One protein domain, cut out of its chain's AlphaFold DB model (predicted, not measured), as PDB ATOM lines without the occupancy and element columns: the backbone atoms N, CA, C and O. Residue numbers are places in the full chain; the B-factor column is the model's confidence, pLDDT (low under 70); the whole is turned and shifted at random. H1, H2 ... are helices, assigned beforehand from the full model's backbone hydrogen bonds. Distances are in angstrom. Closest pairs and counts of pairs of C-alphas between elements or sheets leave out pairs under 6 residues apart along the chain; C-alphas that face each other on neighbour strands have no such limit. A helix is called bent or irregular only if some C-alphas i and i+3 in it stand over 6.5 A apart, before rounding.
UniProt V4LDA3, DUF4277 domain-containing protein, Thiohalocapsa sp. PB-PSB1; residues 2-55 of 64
ATOM      1  N   ASP A   2      16.403 -53.075  19.185       54.06
ATOM      2  CA  ASP A   2      15.350 -52.423  19.988       54.06
ATOM      3  C   ASP A   2      15.710 -51.072  20.619       54.06
ATOM      4  O   ASP A   2      14.913 -50.143  20.588       54.06
ATOM      5  N   THR A   3      16.916 -50.915  21.164       55.78
ATOM      6  CA  THR A   3      17.353 -49.653  21.790       55.78
ATOM      7  C   THR A   3      17.463 -48.500  20.797       55.78
ATOM      8  O   THR A   3      17.106 -47.377  21.136       55.78
ATOM      9  N   LYS A   4      17.896 -48.776  19.559       55.34
ATOM     10  CA  LYS A   4      17.932 -47.769  18.488       55.34
ATOM     11  C   LYS A   4      16.525 -47.387  18.023       55.34
ATOM     12  O   LYS A   4      16.286 -46.228  17.714       55.34
ATOM     13  N   ILE A   5      15.600 -48.347  17.994       58.72
ATOM     14  CA  ILE A   5      14.200 -48.103  17.621       58.72
ATOM     15  C   ILE A   5      13.529 -47.210  18.674       58.72
ATOM     16  O   ILE A   5      12.978 -46.172  18.321       58.72
ATOM     17  N   LYS A   6      13.706 -47.510  19.970       59.44
ATOM     18  CA  LYS A   6      13.198 -46.665  21.067       59.44
ATOM     19  C   LYS A   6      13.764 -45.241  21.043       59.44
ATOM     20  O   LYS A   6      13.012 -44.292  21.225       59.44
ATOM     21  N   SER A   7      15.062 -45.056  20.772       61.66
ATOM     22  CA  SER A   7      15.642 -43.703  20.666       61.66
ATOM     23  C   SER A   7      15.060 -42.887  19.505       61.66
ATOM     24  O   SER A   7      14.918 -41.673  19.622       61.66
ATOM     25  N   VAL A   8      14.693 -43.544  18.396       64.75
ATOM     26  CA  VAL A   8      14.067 -42.885  17.236       64.75
ATOM     27  C   VAL A   8      12.638 -42.436  17.555       64.75
ATOM     28  O   VAL A   8      12.224 -41.385  17.078       64.75
ATOM     29  N   GLU A   9      11.909 -43.173  18.395       74.94
ATOM     30  CA  GLU A   9      10.556 -42.802  18.841       74.94
ATOM     31  C   GLU A   9      10.556 -41.699  19.913       74.94
ATOM     32  O   GLU A   9       9.653 -40.866  19.944       74.94
ATOM     33  N   ILE A  10      11.579 -41.659  20.773       80.88
ATOM     34  CA  ILE A  10      11.698 -40.662  21.852       80.88
ATOM     35  C   ILE A  10      12.125 -39.291  21.308       80.88
ATOM     36  O   ILE A  10      11.707 -38.261  21.836       80.88
ATOM     37  N   LEU A  11      12.924 -39.249  20.236       86.25
ATOM     38  CA  LEU A  11      13.455 -38.000  19.680       86.25
ATOM     39  C   LEU A  11      12.355 -36.992  19.277       86.25
ATOM     40  O   LEU A  11      12.467 -35.831  19.677       86.25
ATOM     41  N   PRO A  12      11.284 -37.377  18.550       89.69
ATOM     42  CA  PRO A  12      10.166 -36.482  18.259       89.69
ATOM     43  C   PRO A  12       9.474 -35.928  19.508       89.69
ATOM     44  O   PRO A  12       9.143 -34.745  19.528       89.69
ATOM     45  N   LEU A  13       9.286 -36.753  20.544       90.19
ATOM     46  CA  LEU A  13       8.636 -36.338  21.791       90.19
ATOM     47  C   LEU A  13       9.488 -35.308  22.537       90.19
ATOM     48  O   LEU A  13       9.007 -34.235  22.882       90.19
ATOM     49  N   VAL A  14      10.780 -35.595  22.701       90.88
ATOM     50  CA  VAL A  14      11.725 -34.668  23.337       90.88
ATOM     51  C   VAL A  14      11.775 -33.349  22.572       90.88
ATOM     52  O   VAL A  14      11.756 -32.283  23.182       90.88
ATOM     53  N   LYS A  15      11.801 -33.396  21.236       92.06
ATOM     54  CA  LYS A  15      11.786 -32.185  20.413       92.06
ATOM     55  C   LYS A  15      10.500 -31.373  20.623       92.06
ATOM     56  O   LYS A  15      10.594 -30.163  20.804       92.06
ATOM     57  N   TYR A  16       9.343 -32.035  20.636       94.44
ATOM     58  CA  TYR A  16       8.049 -31.402  20.900       94.44
ATOM     59  C   TYR A  16       8.028 -30.694  22.261       94.44
ATOM     60  O   TYR A  16       7.659 -29.523  22.336       94.44
ATOM     61  N   ASP A  17       8.503 -31.357  23.317       94.12
ATOM     62  CA  ASP A  17       8.552 -30.767  24.659       94.12
ATOM     63  C   ASP A  17       9.512 -29.570  24.714       94.12
ATOM     64  O   ASP A  17       9.170 -28.510  25.240       94.12
ATOM     65  N   MET A  18      10.709 -29.696  24.130       96.12
ATOM     66  CA  MET A  18      11.693 -28.609  24.085       96.12
ATOM     67  C   MET A  18      11.168 -27.365  23.351       96.12
ATOM     68  O   MET A  18      11.477 -26.238  23.754       96.12
ATOM     69  N   GLU A  19      10.394 -27.563  22.282       96.06
ATOM     70  CA  GLU A  19       9.700 -26.492  21.562       96.06
ATOM     71  C   GLU A  19       8.578 -25.889  22.416       96.06
ATOM     72  O   GLU A  19       8.494 -24.665  22.524       96.06
ATOM     73  N   GLY A  20       7.777 -26.723  23.090       96.69
ATOM     74  CA  GLY A  20       6.705 -26.287  23.991       96.69
ATOM     75  C   GLY A  20       7.193 -25.460  25.186       96.69
ATOM     76  O   GLY A  20       6.512 -24.526  25.608       96.69
ATOM     77  N   PHE A  21       8.394 -25.744  25.695       95.56
ATOM     78  CA  PHE A  21       9.050 -24.942  26.734       95.56
ATOM     79  C   PHE A  21       9.825 -23.733  26.192       95.56
ATOM     80  O   PHE A  21      10.398 -22.980  26.978       95.56
ATOM     81  N   GLU A  22       9.879 -23.546  24.871       96.69
ATOM     82  CA  GLU A  22      10.650 -22.489  24.210       96.69
ATOM     83  C   GLU A  22      12.119 -22.430  24.686       96.69
ATOM     84  O   GLU A  22      12.687 -21.345  24.861       96.69
ATOM     85  N   LEU A  23      12.761 -23.587  24.903       95.88
ATOM     86  CA  LEU A  23      14.087 -23.655  25.538       95.88
ATOM     87  C   LEU A  23      15.147 -22.835  24.799       95.88
ATOM     88  O   LEU A  23      15.949 -22.155  25.431       95.88
ATOM     89  N   ALA A  24      15.119 -22.840  23.464       95.00
ATOM     90  CA  ALA A  24      16.035 -22.035  22.662       95.00
ATOM     91  C   ALA A  24      15.898 -20.535  22.977       95.00
ATOM     92  O   ALA A  24      16.902 -19.856  23.171       95.00
ATOM     93  N   ARG A  25      14.661 -20.034  23.102       96.38
ATOM     94  CA  ARG A  25      14.387 -18.633  23.455       96.38
ATOM     95  C   ARG A  25      14.811 -18.324  24.888       96.38
ATOM     96  O   ARG A  25      15.348 -17.251  25.151       96.38
ATOM     97  N   LEU A  26      14.568 -19.245  25.819       97.31
ATOM     98  CA  LEU A  26      15.003 -19.098  27.209       97.31
ATOM     99  C   LEU A  26      16.528 -19.026  27.307       97.31
ATOM    100  O   LEU A  26      17.055 -18.117  27.946       97.31
ATOM    101  N   PHE A  27      17.243 -19.937  26.651       96.56
ATOM    102  CA  PHE A  27      18.700 -19.926  26.669       96.56
ATOM    103  C   PHE A  27      19.278 -18.707  25.972       96.56
ATOM    104  O   PHE A  27      20.231 -18.146  26.490       96.56
ATOM    105  N   ASP A  28      18.688 -18.242  24.875       95.69
ATOM    106  CA  ASP A  28      19.146 -17.014  24.223       95.69
ATOM    107  C   ASP A  28      18.962 -15.781  25.126       95.69
ATOM    108  O   ASP A  28      19.837 -14.923  25.216       95.69
ATOM    109  N   LYS A  29      17.869 -15.738  25.901       96.38
ATOM    110  CA  LYS A  29      17.617 -14.674  26.883       96.38
ATOM    111  C   LYS A  29      18.630 -14.656  28.035       96.38
ATOM    112  O   LYS A  29      19.000 -13.576  28.492       96.38
ATOM    113  N   PHE A  30      19.016 -15.820  28.558       96.19
ATOM    114  CA  PHE A  30      19.867 -15.917  29.758       96.19
ATOM    115  C   PHE A  30      21.353 -16.131  29.454       96.19
ATOM    116  O   PHE A  30      22.203 -15.771  30.266       96.19
ATOM    117  N   VAL A  31      21.669 -16.700  28.295       94.38
ATOM    118  CA  VAL A  31      23.023 -16.984  27.808       94.38
ATOM    119  C   VAL A  31      23.148 -16.481  26.361       94.38
ATOM    120  O   VAL A  31      23.331 -17.271  25.429       94.38
ATOM    121  N   PRO A  32      23.023 -15.161  26.149       94.00
ATOM    122  CA  PRO A  32      23.117 -14.565  24.821       94.00
ATOM    123  C   PRO A  32      24.512 -14.757  24.217       94.00
ATOM    124  O   PRO A  32      25.529 -14.777  24.917       94.00
ATOM    125  N   ASN A  33      24.580 -14.840  22.887       95.75
ATOM    126  CA  ASN A  33      25.828 -15.034  22.144       95.75
ATOM    127  C   ASN A  33      26.668 -13.741  22.011       95.75
ATOM    128  O   ASN A  33      26.985 -13.300  20.907       95.75
ATOM    129  N   HIS A  34      27.028 -13.103  23.129       92.81
ATOM    130  CA  HIS A  34      27.772 -11.834  23.127       92.81
ATOM    131  C   HIS A  34      29.181 -11.937  22.531       92.81
ATOM    132  O   HIS A  34      29.713 -10.950  22.030       92.81
ATOM    133  N   SER A  35      29.794 -13.119  22.592       91.25
ATOM    134  CA  SER A  35      31.124 -13.368  22.038       91.25
ATOM    135  C   SER A  35      31.118 -13.591  20.526       91.25
ATOM    136  O   SER A  35      32.192 -13.738  19.948       91.25
ATOM    137  N   GLY A  36      29.941 -13.644  19.886       92.38
ATOM    138  CA  GLY A  36      29.827 -13.961  18.463       92.38
ATOM    139  C   GLY A  36      30.347 -15.362  18.136       92.38
ATOM    140  O   GLY A  36      30.954 -15.558  17.086       92.38
ATOM    141  N   ALA A  37      30.158 -16.325  19.046       93.75
ATOM    142  CA  ALA A  37      30.539 -17.710  18.811       93.75
ATOM    143  C   ALA A  37      29.834 -18.252  17.559       93.75
ATOM    144  O   ALA A  37      28.658 -17.961  17.332       93.75
ATOM    145  N   GLU A  38      30.549 -19.065  16.779       95.44
ATOM    146  CA  GLU A  38      30.048 -19.672  15.539       95.44
ATOM    147  C   GLU A  38      28.760 -20.474  15.766       95.44
ATOM    148  O   GLU A  38      27.826 -20.405  14.971       95.44
ATOM    149  N   ILE A  39      28.686 -21.184  16.894       93.38
ATOM    150  CA  ILE A  39      27.477 -21.861  17.351       93.38
ATOM    151  C   ILE A  39      26.957 -21.116  18.574       93.38
ATOM    152  O   ILE A  39      27.658 -20.982  19.579       93.38
ATOM    153  N   ALA A  40      25.711 -20.648  18.499       95.19
ATOM    154  CA  ALA A  40      25.085 -19.937  19.604       95.19
ATOM    155  C   ALA A  40      25.001 -20.841  20.854       95.19
ATOM    156  O   ALA A  40      24.608 -22.007  20.733       95.19
ATOM    157  N   PRO A  41      25.282 -20.321  22.066       95.75
ATOM    158  CA  PRO A  41      25.179 -21.098  23.303       95.75
ATOM    159  C   PRO A  41      23.821 -21.787  23.473       95.75
ATOM    160  O   PRO A  41      23.763 -22.952  23.860       95.75
ATOM    161  N   ALA A  42      22.731 -21.111  23.095       95.31
ATOM    162  CA  ALA A  42      21.383 -21.676  23.111       95.31
ATOM    163  C   ALA A  42      21.258 -22.960  22.274       95.31
ATOM    164  O   ALA A  42      20.641 -23.932  22.710       95.31
ATOM    165  N   GLN A  43      21.887 -23.002  21.098       94.12
ATOM    166  CA  GLN A  43      21.868 -24.173  20.222       94.12
ATOM    167  C   GLN A  43      22.685 -25.330  20.805       94.12
ATOM    168  O   GLN A  43      22.247 -26.483  20.749       94.12
ATOM    169  N   VAL A  44      23.841 -25.030  21.405       95.19
ATOM    170  CA  VAL A  44      24.668 -26.032  22.097       95.19
ATOM    171  C   VAL A  44      23.891 -26.652  23.259       95.19
ATOM    172  O   VAL A  44      23.820 -27.876  23.362       95.19
ATOM    173  N   LEU A  45      23.248 -25.827  24.090       95.62
ATOM    174  CA  LEU A  45      22.470 -26.283  25.246       95.62
ATOM    175  C   LEU A  45      21.256 -27.127  24.837       95.62
ATOM    176  O   LEU A  45      21.049 -28.203  25.395       95.62
ATOM    177  N   CYS A  46      20.498 -26.701  23.823       95.00
ATOM    178  CA  CYS A  46      19.405 -27.507  23.275       95.00
ATOM    179  C   CYS A  46      19.910 -28.861  22.751       95.00
ATOM    180  O   CYS A  46      19.324 -29.900  23.050       95.00
ATOM    181  N   THR A  47      21.031 -28.871  22.027       92.94
ATOM    182  CA  THR A  47      21.635 -30.113  21.517       92.94
ATOM    183  C   THR A  47      22.071 -31.033  22.659       92.94
ATOM    184  O   THR A  47      21.851 -32.241  22.602       92.94
ATOM    185  N   MET A  48      22.647 -30.474  23.725       92.25
ATOM    186  CA  MET A  48      23.052 -31.234  24.907       92.25
ATOM    187  C   MET A  48      21.852 -31.889  25.598       92.25
ATOM    188  O   MET A  48      21.905 -33.081  25.893       92.25
ATOM    189  N   ILE A  49      20.757 -31.148  25.794       92.00
ATOM    190  CA  ILE A  49      19.515 -31.687  26.372       92.00
ATOM    191  C   ILE A  49      18.961 -32.807  25.499       92.00
ATOM    192  O   ILE A  49      18.659 -33.881  26.015       92.00
ATOM    193  N   MET A  50      18.887 -32.595  24.183       90.19
ATOM    194  CA  MET A  50      18.426 -33.621  23.251       90.19
ATOM    195  C   MET A  50      19.260 -34.897  23.388       90.19
ATOM    196  O   MET A  50      18.693 -35.970  23.573       90.19
ATOM    197  N   ASN A  51      20.590 -34.781  23.394       87.31
ATOM    198  CA  ASN A  51      21.491 -35.920  23.555       87.31
ATOM    199  C   ASN A  51      21.320 -36.633  24.902       87.31
ATOM    200  O   ASN A  51      21.340 -37.859  24.927       87.31
ATOM    201  N   ILE A  52      21.123 -35.903  26.005       86.81
ATOM    202  CA  ILE A  52      20.879 -36.499  27.329       86.81
ATOM    203  C   ILE A  52      19.567 -37.287  27.335       86.81
ATOM    204  O   ILE A  52      19.544 -38.424  27.801       86.81
ATOM    205  N   MET A  53      18.497 -36.704  26.797       86.31
ATOM    206  CA  MET A  53      17.154 -37.286  26.839       86.31
ATOM    207  C   MET A  53      16.994 -38.502  25.919       86.31
ATOM    208  O   MET A  53      16.244 -39.418  26.243       86.31
ATOM    209  N   VAL A  54      17.692 -38.526  24.780       84.69
ATOM    210  CA  VAL A  54      17.650 -39.655  23.831       84.69
ATOM    211  C   VAL A  54      18.765 -40.678  24.069       84.69
ATOM    212  O   VAL A  54      18.815 -41.699  23.377       84.69
ATOM    213  N   SER A  55      19.669 -40.416  25.020       82.44
ATOM    214  CA  SER A  55      20.767 -41.324  25.343       82.44
ATOM    215  C   SER A  55      20.226 -42.654  25.859       82.44
ATOM    216  O   SER A  55      19.393 -42.713  26.760       82.44
TER     217      SER A  55
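Overview. This is residues 2 to 55 of the 64 residues of the protein "DUF4277 domain-containing protein" of Thiohalocapsa sp. PB-PSB1 (UniProt V4LDA3). Three helices make a small, flat triangle: H1 and H2 follow each other along two sides, and H3 folds back along the third, packing on both. The loop residues 34 to 39, between H2 and H3, stick out at one end. The printed part has 54 residues, with three named helices in the order H1, H2, H3 and no named strand; its class is all helix. It is loose, with a radius of gyration of the C-alphas of 12.9 A, and only just elongated, spanning 42 by 21 by 12 A.

Arrangement. H1, residues 2 to 20, and H2, residues 23 to 30, meet only through their tight link. H3, residues 41 to 54, touches H1, the closest C-alphas being those of Ser 7 and Val 54, 5.5 A apart. They run opposite ways at a steep tilt of 40 degrees. H2 touches H3, with residues 41 to 46 of H3 alone; the closest C-alphas, those of Phe 27 and Ala 42, are 4.8 A apart. H2 and H3 form a helical hairpin and run opposite ways at a steep tilt of 39 degrees. Every O i to N i+4 pair is within hydrogen-bond range in H2 and H3, and 13 of 15 are in H1.

Along the chain. H1 begins at C-alpha 2, (15.350, -52.423, 19.988), and is 27.8 A long, with a kink of 26 degrees near residue 10. It is neither bent nor irregular, but only just: C-alphas 9 and 12 are 6.4 A apart. H2 is 10.5 A long. H3 is 20.0 A long and ends at C-alpha 54, (17.650, -39.655, 23.831).

Size, cuts and confidence. The C-alphas of Asp 2 and His 34, the two farthest apart, are 42.6 A from each other. The printed part has no cut, and the 10-residue link from H2 to H3 is short. Mean pLDDT of the printed part is 88.1; residues 2 to 8 are under 70.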